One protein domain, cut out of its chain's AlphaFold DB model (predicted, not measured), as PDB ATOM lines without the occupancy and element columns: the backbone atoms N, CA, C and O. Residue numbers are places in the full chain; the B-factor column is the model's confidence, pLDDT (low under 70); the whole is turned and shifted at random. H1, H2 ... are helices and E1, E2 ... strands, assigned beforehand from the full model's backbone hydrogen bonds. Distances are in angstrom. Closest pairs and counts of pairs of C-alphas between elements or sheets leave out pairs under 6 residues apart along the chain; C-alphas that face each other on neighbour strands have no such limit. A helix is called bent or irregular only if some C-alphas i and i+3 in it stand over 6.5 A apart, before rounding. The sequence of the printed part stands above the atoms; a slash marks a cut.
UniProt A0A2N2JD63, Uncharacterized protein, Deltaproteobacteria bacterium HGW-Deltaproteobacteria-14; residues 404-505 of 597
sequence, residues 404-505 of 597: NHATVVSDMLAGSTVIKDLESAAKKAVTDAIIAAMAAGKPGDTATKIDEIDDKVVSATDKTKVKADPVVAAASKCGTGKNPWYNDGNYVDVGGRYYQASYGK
ATOM      1  N   ASN A 404      75.668 -44.574 218.030       96.56
ATOM      2  CA  ASN A 404      75.316 -44.632 219.447       96.56
ATOM      3  C   ASN A 404      75.840 -45.923 220.095       96.56
ATOM      4  O   ASN A 404      75.127 -46.917 220.236       96.56
ATOM      5  N   HIS A 405      77.108 -45.879 220.508       96.25
ATOM      6  CA  HIS A 405      77.786 -47.003 221.156       96.25
ATOM      7  C   HIS A 405      77.089 -47.459 222.450       96.25
ATOM      8  O   HIS A 405      77.054 -48.650 222.729       96.25
ATOM      9  N   ALA A 406      76.475 -46.545 223.210       97.50
ATOM     10  CA  ALA A 406      75.772 -46.905 224.439       97.50
ATOM     11  C   ALA A 406      74.542 -47.784 224.165       97.50
ATOM     12  O   ALA A 406      74.325 -48.776 224.856       97.50
ATOM     13  N   THR A 407      73.760 -47.465 223.128       98.00
ATOM     14  CA  THR A 407      72.573 -48.261 222.775       98.00
ATOM     15  C   THR A 407      72.947 -49.651 222.270       98.00
ATOM     16  O   THR A 407      72.318 -50.620 222.687       98.00
ATOM     17  N   VAL A 408      73.967 -49.777 221.413       98.00
ATOM     18  CA  VAL A 408      74.393 -51.103 220.931       98.00
ATOM     19  C   VAL A 408      74.969 -51.961 222.058       98.00
ATOM     20  O   VAL A 408      74.615 -53.132 222.146       98.00
ATOM     21  N   VAL A 409      75.776 -51.390 222.962       97.88
ATOM     22  CA  VAL A 409      76.316 -52.134 224.113       97.88
ATOM     23  C   VAL A 409      75.192 -52.557 225.054       97.88
ATOM     24  O   VAL A 409      75.170 -53.703 225.485       97.88
ATOM     25  N   SER A 410      74.220 -51.683 225.322       97.94
ATOM     26  CA  SER A 410      73.044 -52.036 226.126       97.94
ATOM     27  C   SER A 410      72.287 -53.243 225.548       97.94
ATOM     28  O   SER A 410      71.945 -54.167 226.281       97.94
ATOM     29  N   ASP A 411      72.091 -53.282 224.226       98.25
ATOM     30  CA  ASP A 411      71.432 -54.407 223.552       98.25
ATOM     31  C   ASP A 411      72.293 -55.685 223.584       98.25
ATOM     32  O   ASP A 411      71.766 -56.755 223.872       98.25
ATOM     33  N   MET A 412      73.617 -55.583 223.391       98.19
ATOM     34  CA  MET A 412      74.544 -56.718 223.548       98.19
ATOM     35  C   MET A 412      74.486 -57.323 224.959       98.19
ATOM     36  O   MET A 412      74.522 -58.543 225.112       98.19
ATOM     37  N   LEU A 413      74.376 -56.490 226.001       98.06
ATOM     38  CA  LEU A 413      74.347 -56.943 227.395       98.06
ATOM     39  C   LEU A 413      73.141 -57.833 227.722       98.06
ATOM     40  O   LEU A 413      73.222 -58.616 228.668       98.06
ATOM     41  N   ALA A 414      72.060 -57.779 226.938       97.00
ATOM     42  CA  ALA A 414      70.955 -58.729 227.074       97.00
ATOM     43  C   ALA A 414      71.394 -60.179 226.779       97.00
ATOM     44  O   ALA A 414      70.862 -61.114 227.377       97.00
ATOM     45  N   GLY A 415      72.391 -60.363 225.904       97.12
ATOM     46  CA  GLY A 415      73.000 -61.655 225.571       97.12
ATOM     47  C   GLY A 415      74.259 -61.996 226.376       97.12
ATOM     48  O   GLY A 415      74.886 -63.018 226.105       97.12
ATOM     49  N   SER A 416      74.647 -61.164 227.348       98.00
ATOM     50  CA  SER A 416      75.817 -61.410 228.198       98.00
ATOM     51  C   SER A 416      75.614 -62.625 229.114       98.00
ATOM     52  O   SER A 416      74.503 -62.908 229.583       98.00
ATOM     53  N   THR A 417      76.704 -63.339 229.396       97.56
ATOM     54  CA  THR A 417      76.728 -64.486 230.316       97.56
ATOM     55  C   THR A 417      77.328 -64.148 231.677       97.56
ATOM     56  O   THR A 417      77.067 -64.871 232.631       97.56
ATOM     57  N   VAL A 418      78.108 -63.067 231.775       98.00
ATOM     58  CA  VAL A 418      78.807 -62.646 233.000       98.00
ATOM     59  C   VAL A 418      78.457 -61.207 233.375       98.00
ATOM     60  O   VAL A 418      78.058 -60.933 234.502       98.00
ATOM     61  N   ILE A 419      78.594 -60.267 232.435       98.19
ATOM     62  CA  ILE A 419      78.495 -58.819 232.696       98.19
ATOM     63  C   ILE A 419      77.112 -58.430 233.230       98.19
ATOM     64  O   ILE A 419      76.996 -57.525 234.060       98.19
ATOM     65  N   LYS A 420      76.048 -59.098 232.770       96.69
ATOM     66  CA  LYS A 420      74.679 -58.782 233.203       96.69
ATOM     67  C   LYS A 420      74.444 -58.994 234.705       96.69
ATOM     68  O   LYS A 420      73.607 -58.264 235.240       96.69
ATOM     69  N   ASP A 421      75.197 -59.906 235.322       97.44
ATOM     70  CA  ASP A 421      75.051 -60.361 236.710       97.44
ATOM     71  C   ASP A 421      76.050 -59.683 237.671       97.44
ATOM     72  O   ASP A 421      76.060 -59.967 238.868       97.44
ATOM     73  N   LEU A 422      76.895 -58.776 237.165       97.88
ATOM     74  CA  LEU A 422      77.778 -57.958 237.996       97.88
ATOM     75  C   LEU A 422      76.980 -56.976 238.869       97.88
ATOM     76  O   LEU A 422      75.905 -56.506 238.488       97.88
ATOM     77  N   GLU A 423      77.567 -56.591 240.007       97.88
ATOM     78  CA  GLU A 423      77.076 -55.482 240.833       97.88
ATOM     79  C   GLU A 423      77.000 -54.183 240.005       97.88
ATOM     80  O   GLU A 423      77.738 -53.996 239.035       97.88
ATOM     81  N   SER A 424      76.080 -53.286 240.357       97.75
ATOM     82  CA  SER A 424      75.741 -52.098 239.569       97.75
ATOM     83  C   SER A 424      76.950 -51.221 239.218       97.75
ATOM     84  O   SER A 424      77.065 -50.789 238.066       97.75
ATOM     85  N   ALA A 425      77.861 -50.963 240.163       97.56
ATOM     86  CA  ALA A 425      79.056 -50.157 239.914       97.56
ATOM     87  C   ALA A 425      80.042 -50.883 238.985       97.56
ATOM     88  O   ALA A 425      80.532 -50.283 238.023       97.56
ATOM     89  N   ALA A 426      80.264 -52.181 239.210       98.25
ATOM     90  CA  ALA A 426      81.103 -53.031 238.363       98.25
ATOM     91  C   ALA A 426      80.568 -53.109 236.921       98.25
ATOM     92  O   ALA A 426      81.294 -52.851 235.956       98.25
ATOM     93  N   LYS A 427      79.268 -53.388 236.767       98.44
ATOM     94  CA  LYS A 427      78.570 -53.451 235.477       98.44
ATOM     95  C   LYS A 427      78.687 -52.138 234.717       98.44
ATOM     96  O   LYS A 427      78.980 -52.147 233.519       98.44
ATOM     97  N   LYS A 428      78.493 -51.007 235.404       98.19
ATOM     98  CA  LYS A 428      78.643 -49.679 234.804       98.19
ATOM     99  C   LYS A 428      80.074 -49.443 234.318       98.19
ATOM    100  O   LYS A 428      80.244 -49.040 233.171       98.19
ATOM    101  N   ALA A 429      81.087 -49.735 235.136       98.31
ATOM    102  CA  ALA A 429      82.490 -49.538 234.762       98.31
ATOM    103  C   ALA A 429      82.893 -50.374 233.535       98.31
ATOM    104  O   ALA A 429      83.506 -49.850 232.604       98.31
ATOM    105  N   VAL A 430      82.485 -51.647 233.486       98.38
ATOM    106  CA  VAL A 430      82.712 -52.521 232.321       98.38
ATOM    107  C   VAL A 430      81.992 -51.989 231.080       98.38
ATOM    108  O   VAL A 430      82.579 -51.925 230.001       98.38
ATOM    109  N   THR A 431      80.735 -51.566 231.227       98.31
ATOM    110  CA  THR A 431      79.942 -50.998 230.126       98.31
ATOM    111  C   THR A 431      80.609 -49.745 229.549       98.31
ATOM    112  O   THR A 431      80.770 -49.638 228.332       98.31
ATOM    113  N   ASP A 432      81.056 -48.829 230.411       97.81
ATOM    114  CA  ASP A 432      81.743 -47.598 230.010       97.81
ATOM    115  C   ASP A 432      83.073 -47.900 229.294       97.81
ATOM    116  O   ASP A 432      83.383 -47.269 228.280       97.81
ATOM    117  N   ALA A 433      83.828 -48.904 229.758       97.50
ATOM    118  CA  ALA A 433      85.064 -49.352 229.118       97.50
ATOM    119  C   ALA A 433      84.826 -49.891 227.693       97.50
ATOM    120  O   ALA A 433      85.552 -49.524 226.761       97.50
ATOM    121  N   ILE A 434      83.776 -50.700 227.495       97.12
ATOM    122  CA  ILE A 434      83.395 -51.224 226.173       97.12
ATOM    123  C   ILE A 434      82.985 -50.076 225.240       97.12
ATOM    124  O   ILE A 434      83.483 -49.978 224.113       97.12
ATOM    125  N   ILE A 435      82.134 -49.161 225.717       96.38
ATOM    126  CA  ILE A 435      81.705 -47.977 224.958       96.38
ATOM    127  C   ILE A 435      82.916 -47.138 224.534       96.38
ATOM    128  O   ILE A 435      83.000 -46.724 223.373       96.38
ATOM    129  N   ALA A 436      83.863 -46.899 225.446       95.06
ATOM    130  CA  ALA A 436      85.061 -46.115 225.172       95.06
ATOM    131  C   ALA A 436      85.939 -46.760 224.086       95.06
ATOM    132  O   ALA A 436      86.362 -46.071 223.152       95.06
ATOM    133  N   ALA A 437      86.162 -48.077 224.154       93.88
ATOM    134  CA  ALA A 437      86.929 -48.815 223.147       93.88
ATOM    135  C   ALA A 437      86.265 -48.760 221.758       93.88
ATOM    136  O   ALA A 437      86.916 -48.442 220.752       93.88
ATOM    137  N   MET A 438      84.946 -48.977 221.696       93.50
ATOM    138  CA  MET A 438      84.179 -48.900 220.448       93.50
ATOM    139  C   MET A 438      84.199 -47.482 219.856       93.50
ATOM    140  O   MET A 438      84.458 -47.310 218.661       93.50
ATOM    141  N   ALA A 439      84.012 -46.450 220.683       92.62
ATOM    142  CA  ALA A 439      84.019 -45.050 220.256       92.62
ATOM    143  C   ALA A 439      85.388 -44.581 219.736       92.62
ATOM    144  O   ALA A 439      85.452 -43.748 218.817       92.62
ATOM    145  N   ALA A 440      86.479 -45.133 220.274       90.81
ATOM    146  CA  ALA A 440      87.835 -44.897 219.788       90.81
ATOM    147  C   ALA A 440      88.084 -45.500 218.393       90.81
ATOM    148  O   ALA A 440      89.053 -45.130 217.733       90.81
ATOM    149  N   GLY A 441      87.208 -46.393 217.912       85.44
ATOM    150  CA  GLY A 441      87.414 -47.115 216.658       85.44
ATOM    151  C   GLY A 441      88.564 -48.118 216.744       85.44
ATOM    152  O   GLY A 441      89.126 -48.486 215.713       85.44
ATOM    153  N   LYS A 442      88.903 -48.562 217.962       80.50
ATOM    154  CA  LYS A 442      89.931 -49.569 218.244       80.50
ATOM    155  C   LYS A 442      89.287 -50.789 218.915       80.50
ATOM    156  O   LYS A 442      89.431 -50.969 220.118       80.50
ATOM    157  N   PRO A 443      88.567 -51.629 218.150       71.00
ATOM    158  CA  PRO A 443      87.863 -52.800 218.676       71.00
ATOM    159  C   PRO A 443      88.758 -53.666 219.573       71.00
ATOM    160  O   PRO A 443      88.395 -53.974 220.705       71.00
ATOM    161  N   GLY A 444      89.982 -53.955 219.117       80.19
ATOM    162  CA  GLY A 444      90.944 -54.798 219.834       80.19
ATOM    163  C   GLY A 444      91.370 -54.294 221.219       80.19
ATOM    164  O   GLY A 444      91.906 -55.085 221.986       80.19
ATOM    165  N   ASP A 445      91.095 -53.033 221.566       89.69
ATOM    166  CA  ASP A 445      91.485 -52.442 222.852       89.69
ATOM    167  C   ASP A 445      90.455 -52.703 223.965       89.69
ATOM    168  O   ASP A 445      90.682 -52.307 225.107       89.69
ATOM    169  N   THR A 446      89.320 -53.354 223.677       93.69
ATOM    170  CA  THR A 446      88.247 -53.553 224.673       93.69
ATOM    171  C   THR A 446      88.749 -54.295 225.916       93.69
ATOM    172  O   THR A 446      88.497 -53.855 227.035       93.69
ATOM    173  N   ALA A 447      89.516 -55.376 225.735       95.06
ATOM    174  CA  ALA A 447      90.120 -56.122 226.841       95.06
ATOM    175  C   ALA A 447      91.089 -55.257 227.667       95.06
ATOM    176  O   ALA A 447      91.026 -55.271 228.894       95.06
ATOM    177  N   THR A 448      91.913 -54.444 227.003       96.00
ATOM    178  CA  THR A 448      92.822 -53.493 227.658       96.00
ATOM    179  C   THR A 448      92.054 -52.471 228.495       96.00
ATOM    180  O   THR A 448      92.425 -52.205 229.634       96.00
ATOM    181  N   LYS A 449      90.940 -51.935 227.978       96.75
ATOM    182  CA  LYS A 449      90.086 -50.999 228.725       96.75
ATOM    183  C   LYS A 449      89.423 -51.622 229.947       96.75
ATOM    184  O   LYS A 449      89.186 -50.916 230.919       96.75
ATOM    185  N   ILE A 450      89.156 -52.924 229.920       97.94
ATOM    186  CA  ILE A 450      88.670 -53.659 231.093       97.94
ATOM    187  C   ILE A 450      89.785 -53.831 232.133       97.94
ATOM    188  O   ILE A 450      89.529 -53.691 233.329       97.94
ATOM    189  N   ASP A 451      91.021 -54.085 231.696       97.75
ATOM    190  CA  ASP A 451      92.168 -54.228 232.601       97.75
ATOM    191  C   ASP A 451      92.501 -52.920 233.344       97.75
ATOM    192  O   ASP A 451      92.895 -52.976 234.510       97.75
ATOM    193  N   GLU A 452      92.251 -51.763 232.719       97.50
ATOM    194  CA  GLU A 452      92.422 -50.418 233.300       97.50
ATOM    195  C   GLU A 452      91.426 -50.073 234.434       97.50
ATOM    196  O   GLU A 452      91.637 -49.087 235.141       97.50
ATOM    197  N   ILE A 453      90.338 -50.833 234.620       98.00
ATOM    198  CA  ILE A 453      89.345 -50.562 235.680       98.00
ATOM    199  C   ILE A 453      89.981 -50.804 237.063       98.00
ATOM    200  O   ILE A 453      90.771 -51.722 237.214       98.00
ATOM    201  N   ASP A 454      89.654 -50.030 238.100       98.06
ATOM    202  CA  ASP A 454      90.181 -50.278 239.456       98.06
ATOM    203  C   ASP A 454      89.716 -51.654 239.990       98.06
ATOM    204  O   ASP A 454      88.531 -51.991 239.905       98.06
ATOM    205  N   ASP A 455      90.634 -52.442 240.566       97.94
ATOM    206  CA  ASP A 455      90.339 -53.766 241.141       97.94
ATOM    207  C   ASP A 455      89.344 -53.712 242.315       97.94
ATOM    208  O   ASP A 455      88.687 -54.709 242.623       97.94
ATOM    209  N   LYS A 456      89.187 -52.547 242.957       97.69
ATOM    210  CA  LYS A 456      88.158 -52.293 243.979       97.69
ATOM    211  C   LYS A 456      86.752 -52.172 243.390       97.69
ATOM    212  O   LYS A 456      85.783 -52.298 244.130       97.69
ATOM    213  N   VAL A 457      86.642 -51.886 242.091       98.19
ATOM    214  CA  VAL A 457      85.366 -51.777 241.368       98.19
ATOM    215  C   VAL A 457      85.044 -53.088 240.660       98.19
ATOM    216  O   VAL A 457      83.915 -53.561 240.741       98.19
ATOM    217  N   VAL A 458      86.025 -53.693 239.985       98.12
ATOM    218  CA  VAL A 458      85.880 -54.999 239.329       98.12
ATOM    219  C   VAL A 458      87.070 -55.862 239.713       98.12
ATOM    220  O   VAL A 458      88.189 -55.578 239.295       98.12
ATOM    221  N   SER A 459      86.829 -56.929 240.475       98.00
ATOM    222  CA  SER A 459      87.896 -57.823 240.929       98.00
ATOM    223  C   SER A 459      88.694 -58.404 239.753       98.00
ATOM    224  O   SER A 459      88.148 -58.633 238.670       98.00
ATOM    225  N   ALA A 460      89.974 -58.726 239.956       97.75
ATOM    226  CA  ALA A 460      90.802 -59.356 238.921       97.75
ATOM    227  C   ALA A 460      90.197 -60.675 238.385       97.75
ATOM    228  O   ALA A 460      90.275 -60.984 237.188       97.75
ATOM    229  N   THR A 461      89.537 -61.443 239.259       97.75
ATOM    230  CA  THR A 461      88.801 -62.654 238.883       97.75
ATOM    231  C   THR A 461      87.625 -62.331 237.964       97.75
ATOM    232  O   THR A 461      87.460 -62.987 236.934       97.75
ATOM    233  N   ASP A 462      86.832 -61.308 238.281       98.25
ATOM    234  CA  ASP A 462      85.692 -60.928 237.446       98.25
ATOM    235  C   ASP A 462      86.134 -60.273 236.142       98.25
ATOM    236  O   ASP A 462      85.564 -60.598 235.107       98.25
ATOM    237  N   LYS A 463      87.209 -59.474 236.123       98.38
ATOM    238  CA  LYS A 463      87.816 -58.982 234.871       98.38
ATOM    239  C   LYS A 463      88.166 -60.129 233.929       98.38
ATOM    240  O   LYS A 463      87.910 -60.045 232.730       98.38
ATOM    241  N   THR A 464      88.719 -61.220 234.457       98.00
ATOM    242  CA  THR A 464      89.053 -62.405 233.652       98.00
ATOM    243  C   THR A 464      87.803 -63.038 233.041       98.00
ATOM    244  O   THR A 464      87.785 -63.314 231.842       98.00
ATOM    245  N   LYS A 465      86.731 -63.206 233.828       98.25
ATOM    246  CA  LYS A 465      85.444 -63.728 233.330       98.25
ATOM    247  C   LYS A 465      84.794 -62.782 232.316       98.25
ATOM    248  O   LYS A 465      84.329 -63.233 231.277       98.25
ATOM    249  N   VAL A 466      84.806 -61.479 232.588       98.38
ATOM    250  CA  VAL A 466      84.278 -60.428 231.708       98.38
ATOM    251  C   VAL A 466      85.005 -60.427 230.367       98.38
ATOM    252  O   VAL A 466      84.357 -60.359 229.331       98.38
ATOM    253  N   LYS A 467      86.336 -60.563 230.346       97.56
ATOM    254  CA  LYS A 467      87.103 -60.641 229.091       97.56
ATOM    255  C   LYS A 467      86.768 -61.877 228.247       97.56
ATOM    256  O   LYS A 467      86.970 -61.840 227.035       97.56
ATOM    257  N   ALA A 468      86.255 -62.942 228.863       97.38
ATOM    258  CA  ALA A 468      85.762 -64.131 228.172       97.38
ATOM    259  C   ALA A 468      84.276 -64.032 227.760       97.38
ATOM    260  O   ALA A 468      83.785 -64.916 227.059       97.38
ATOM    261  N   ASP A 469      83.558 -62.980 228.174       98.19
ATOM    262  CA  ASP A 469      82.150 -62.775 227.829       98.19
ATOM    263  C   ASP A 469      81.991 -62.519 226.313       98.19
ATOM    264  O   ASP A 469      82.783 -61.769 225.717       98.19
ATOM    265  N   PRO A 470      80.967 -63.104 225.660       97.94
ATOM    266  CA  PRO A 470      80.740 -62.928 224.227       97.94
ATOM    267  C   PRO A 470      80.553 -61.458 223.817       97.94
ATOM    268  O   PRO A 470      80.943 -61.093 222.707       97.94
ATOM    269  N   VAL A 471      80.054 -60.582 224.699       98.00
ATOM    270  CA  VAL A 471      79.943 -59.137 224.432       98.00
ATOM    271  C   VAL A 471      81.318 -58.506 224.197       98.00
ATOM    272  O   VAL A 471      81.501 -57.760 223.232       98.00
ATOM    273  N   VAL A 472      82.310 -58.826 225.036       97.31
ATOM    274  CA  VAL A 472      83.678 -58.296 224.900       97.31
ATOM    275  C   VAL A 472      84.334 -58.838 223.638       97.31
ATOM    276  O   VAL A 472      84.974 -58.084 222.896       97.31
ATOM    277  N   ALA A 473      84.138 -60.124 223.343       95.88
ATOM    278  CA  ALA A 473      84.651 -60.729 222.121       95.88
ATOM    279  C   ALA A 473      84.033 -60.099 220.856       95.88
ATOM    280  O   ALA A 473      84.775 -59.771 219.925       95.88
ATOM    281  N   ALA A 474      82.718 -59.859 220.831       95.81
ATOM    282  CA  ALA A 474      82.033 -59.193 219.721       95.81
ATOM    283  C   ALA A 474      82.541 -57.756 219.523       95.81
ATOM    284  O   ALA A 474      82.973 -57.398 218.421       95.81
ATOM    285  N   ALA A 475      82.578 -56.957 220.598       94.94
ATOM    286  CA  ALA A 475      83.108 -55.592 220.578       94.94
ATOM    287  C   ALA A 475      84.569 -55.541 220.097       94.94
ATOM    288  O   ALA A 475      84.959 -54.586 219.425       94.94
ATOM    289  N   SER A 476      85.349 -56.595 220.372       93.31
ATOM    290  CA  SER A 476      86.762 -56.679 219.993       93.31
ATOM    291  C   SER A 476      87.019 -57.104 218.553       93.31
ATOM    292  O   SER A 476      87.954 -56.613 217.913       93.31
ATOM    293  N   LYS A 477      86.216 -58.032 218.030       91.81
ATOM    294  CA  LYS A 477      86.457 -58.663 216.724       91.81
ATOM    295  C   LYS A 477      85.686 -58.004 215.583       91.81
ATOM    296  O   LYS A 477      86.171 -58.000 214.454       91.81
ATOM    297  N   CYS A 478      84.529 -57.407 215.860       89.12
ATOM    298  CA  CYS A 478      83.570 -57.028 214.820       89.12
ATOM    299  C   CYS A 478      83.580 -55.540 214.431       89.12
ATOM    300  O   CYS A 478      82.583 -55.025 213.933       89.12
ATOM    301  N   GLY A 479      84.683 -54.815 214.629       87.62
ATOM    302  CA  GLY A 479      84.770 -53.433 214.144       87.62
ATOM    303  C   GLY A 479      85.231 -53.300 212.689       87.62
ATOM    304  O   GLY A 479      85.803 -54.218 212.108       87.62
ATOM    305  N   THR A 480      85.041 -52.110 212.107       80.00
ATOM    306  CA  THR A 480      85.204 -51.856 210.663       80.00
ATOM    307  C   THR A 480      86.601 -52.213 210.151       80.00
ATOM    308  O   THR A 480      86.731 -52.776 209.072       80.00
ATOM    309  N   GLY A 481      87.654 -51.960 210.939       81.81
ATOM    310  CA  GLY A 481      89.038 -52.292 210.570       81.81
ATOM    311  C   GLY A 481      89.347 -53.793 210.493       81.81
ATOM    312  O   GLY A 481      90.443 -54.163 210.084       81.81
ATOM    313  N   LYS A 482      88.408 -54.657 210.892       84.56
ATOM    314  CA  LYS A 482      88.523 -56.120 210.822       84.56
ATOM    315  C   LYS A 482      87.685 -56.736 209.700       84.56
ATOM    316  O   LYS A 482      87.791 -57.939 209.493       84.56
ATOM    317  N   ASN A 483      86.888 -55.930 208.984       88.25
ATOM    318  CA  ASN A 483      85.998 -56.365 207.901       88.25
ATOM    319  C   ASN A 483      85.239 -57.669 208.236       88.25
ATOM    320  O   ASN A 483      85.373 -58.648 207.500       88.25
ATOM    321  N   PRO A 484      84.475 -57.719 209.347       89.06
ATOM    322  CA  PRO A 484      83.886 -58.966 209.853       89.06
ATOM    323  C   PRO A 484      83.027 -59.700 208.816       89.06
ATOM    324  O   PRO A 484      83.000 -60.921 208.793       89.06
ATOM    325  N   TRP A 485      82.410 -58.974 207.883       91.44
ATOM    326  CA  TRP A 485      81.616 -59.560 206.804       91.44
ATOM    327  C   TRP A 485      82.403 -60.453 205.832       91.44
ATOM    328  O   TRP A 485      81.783 -61.313 205.214       91.44
ATOM    329  N   TYR A 486      83.727 -60.295 205.706       90.00
ATOM    330  CA  TYR A 486      84.605 -61.160 204.892       90.00
ATOM    331  C   TYR A 486      85.320 -62.244 205.713       90.00
ATOM    332  O   TYR A 486      86.155 -62.975 205.187       90.00
ATOM    333  N   ASN A 487      85.054 -62.326 207.014       87.19
ATOM    334  CA  ASN A 487      85.711 -63.278 207.892       87.19
ATOM    335  C   ASN A 487      84.685 -63.830 208.874       87.19
ATOM    336  O   ASN A 487      84.509 -63.294 209.967       87.19
ATOM    337  N   ASP A 488      84.015 -64.911 208.472       84.38
ATOM    338  CA  ASP A 488      82.970 -65.529 209.287       84.38
ATOM    339  C   ASP A 488      83.476 -65.944 210.681       84.38
ATOM    340  O   ASP A 488      82.713 -65.897 211.642       84.38
ATOM    341  N   GLY A 489      84.774 -66.240 210.828       83.81
ATOM    342  CA  GLY A 489      85.399 -66.544 212.120       83.81
ATOM    343  C   GLY A 489      85.472 -65.361 213.096       83.81
ATOM    344  O   GLY A 489      85.782 -65.553 214.273       83.81
ATOM    345  N   ASN A 490      85.191 -64.136 212.640       87.38
ATOM    346  CA  ASN A 490      85.137 -62.959 213.505       87.38
ATOM    347  C   ASN A 490      83.772 -62.751 214.159       87.38
ATOM    348  O   ASN A 490      83.719 -62.033 215.160       87.38
ATOM    349  N   TYR A 491      82.698 -63.348 213.634       93.50
ATOM    350  CA  TYR A 491      81.384 -63.220 214.252       93.50
ATOM    351  C   TYR A 491      81.338 -63.942 215.597       93.50
ATOM    352  O   TYR A 491      81.865 -65.039 215.766       93.50
ATOM    353  N   VAL A 492      80.707 -63.291 216.569       95.69
ATOM    354  CA  VAL A 492      80.491 -63.833 217.909       95.69
ATOM    355  C   VAL A 492      79.002 -63.775 218.185       95.69
ATOM    356  O   VAL A 492      78.411 -62.699 218.106       95.69
ATOM    357  N   ASP A 493      78.415 -64.931 218.484       96.94
ATOM    358  CA  ASP A 493      77.006 -65.029 218.848       96.94
ATOM    359  C   ASP A 493      76.803 -64.438 220.248       96.94
ATOM    360  O   ASP A 493      77.350 -64.932 221.237       96.94
ATOM    361  N   VAL A 494      76.038 -63.354 220.316       97.94
ATOM    362  CA  VAL A 494      75.643 -62.689 221.554       97.94
ATOM    363  C   VAL A 494      74.124 -62.795 221.654       97.94
ATOM    364  O   VAL A 494      73.391 -61.973 221.102       97.94
ATOM    365  N   GLY A 495      73.639 -63.836 222.331       96.38
ATOM    366  CA  GLY A 495      72.204 -64.041 222.558       96.38
ATOM    367  C   GLY A 495      71.380 -64.269 221.281       96.38
ATOM    368  O   GLY A 495      70.261 -63.767 221.184       96.38
ATOM    369  N   GLY A 496      71.919 -64.987 220.295       96.94
ATOM    370  CA  GLY A 496      71.277 -65.276 219.006       96.94
ATOM    371  C   GLY A 496      71.511 -64.208 217.935       96.94
ATOM    372  O   GLY A 496      70.897 -64.259 216.863       96.94
ATOM    373  N   ARG A 497      72.368 -63.214 218.198       97.94
ATOM    374  CA  ARG A 497      72.617 -62.082 217.297       97.94
ATOM    375  C   ARG A 497      74.099 -61.842 217.077       97.94
ATOM    376  O   ARG A 497      74.923 -61.981 217.977       97.94
ATOM    377  N   TYR A 498      74.412 -61.384 215.874       97.81
ATOM    378  CA  TYR A 498      75.710 -60.840 215.519       97.81
ATOM    379  C   TYR A 498      75.666 -59.323 215.532       97.81
ATOM    380  O   TYR A 498      74.703 -58.710 215.078       97.81
ATOM    381  N   TYR A 499      76.739 -58.725 216.038       97.25
ATOM    382  CA  TYR A 499      76.922 -57.285 216.132       97.25
ATOM    383  C   TYR A 499      78.194 -56.898 215.400       97.25
ATOM    384  O   TYR A 499      79.227 -57.534 215.589       97.25
ATOM    385  N   GLN A 500      78.147 -55.842 214.596       95.88
ATOM    386  CA  GLN A 500      79.325 -55.365 213.881       95.88
ATOM    387  C   GLN A 500      79.274 -53.873 213.594       95.88
ATOM    388  O   GLN A 500      78.203 -53.270 213.514       95.88
ATOM    389  N   ALA A 501      80.438 -53.291 213.333       93.75
ATOM    390  CA  ALA A 501      80.524 -51.986 212.707       93.75
ATOM    391  C   ALA A 501      80.389 -52.112 211.177       93.75
ATOM    392  O   ALA A 501      81.019 -52.968 210.559       93.75
ATOM    393  N   SER A 502      79.572 -51.255 210.560       91.50
ATOM    394  CA  SER A 502      79.252 -51.299 209.124       91.50
ATOM    395  C   SER A 502      80.060 -50.282 208.303       91.50
ATOM    396  O   SER A 502      80.887 -50.640 207.455       91.50
ATOM    397  N   TYR A 503      79.848 -48.988 208.571       89.31
ATOM    398  CA  TYR A 503      80.546 -47.863 207.944       89.31
ATOM    399  C   TYR A 503      81.074 -46.894 208.999       89.31
ATOM    400  O   TYR A 503      80.313 -46.244 209.722       89.31
ATOM    401  N   GLY A 504      82.397 -46.746 209.056       86.19
ATOM    402  CA  GLY A 504      83.046 -45.870 210.027       86.19
ATOM    403  C   GLY A 504      82.781 -46.344 211.456       86.19
ATOM    404  O   GLY A 504      83.200 -47.440 211.817       86.19
ATOM    405  N   LYS A 505      82.091 -45.514 212.250       87.12
ATOM    406  CA  LYS A 505      81.718 -45.792 213.651       87.12
ATOM    407  C   LYS A 505      80.258 -46.235 213.819       87.12
ATOM    408  O   LYS A 505      79.741 -46.198 214.930       87.12
TER     409      LYS A 505
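This is residues 404 to 505 of the 597 residues of an uncharacterized protein of Deltaproteobacteria bacterium HGW-Deltaproteobacteria-14 (UniProt A0A2N2JD63). This is an elongated cluster of five helices: the long helix H2 folds back into H3, H4 runs back again beside H3, and H5 fills the middle, packing on H1, H2 and H3. H1 crosses H2 at a steep tilt, while beyond H5 a long loop forms one end of the domain and the lone strand E1 passes by H5. The printed part has 102 residues with five named helices and one named strand, in the order H1, H2, H3, H4, H5, E1; the class is mostly helix. It is compact, with a radius of gyration of the C-alphas of 12.6 A, and spans 40 by 26 by 22 A, only just elongated.

Start at H1, residues 405 to 413, and look across to H2, residues 424 to 439: they touch at a steep tilt of 54 degrees, the closest C-alphas being those of His 405 and Ile 435, 5.5 A apart. H2 makes a helical hairpin with H3, residues 443 to 451, at a shallow tilt of 31 degrees, opposite ways; their closest C-alphas, of Ala 437 and Thr 446, are 5.1 A apart. H3 makes another helical hairpin with H4, residues 460 to 467, where the closest C-alphas, of Ala 447 and Lys 467, are 5.9 A apart. H2 and H4 are near each other, and H1 and H4 are apart. Next find H5, residues 470 to 477, which touches H3 at a steep tilt of 51 degrees, with the C-alphas of Pro 443 and Ser 476 closest at 4.2 A. H5 only just touches H1, with 3 pairs of C-alphas within 8 A, and only just touches residues 434 to 438 of H2, also with 3 pairs. Last comes E1, residues 497 to 501, which pairs with no named strand; the C-alphas of Ala 474 and Tyr 499, the closest of H5 and E1, are 6.5 A apart. In H1, H2, H4 and H5 every O i to N i+4 pair is within hydrogen-bond range, and in H3 3 of 5 are.

Find C-alpha 405 at (77.786, -47.003, 221.156), where H1 begins. H2 starts at C-alpha 424, (75.741, -52.098, 239.569), and runs 22.2 A to C-alpha 439. H3 covers 14.6 A and is irregular, with C-alphas 444 and 447 7.2 A apart. E1 covers 13.6 A and ends at C-alpha 501, (80.524, -51.986, 212.707).

Look for the two C-alphas farthest apart at Lys 456 and Tyr 486, 40.2 A from each other. The link from H5 to E1, residues 478 to 496, is long, and the printed part has no cut. The mean pLDDT of the printed part is 94.5, and no printed residue is under 70.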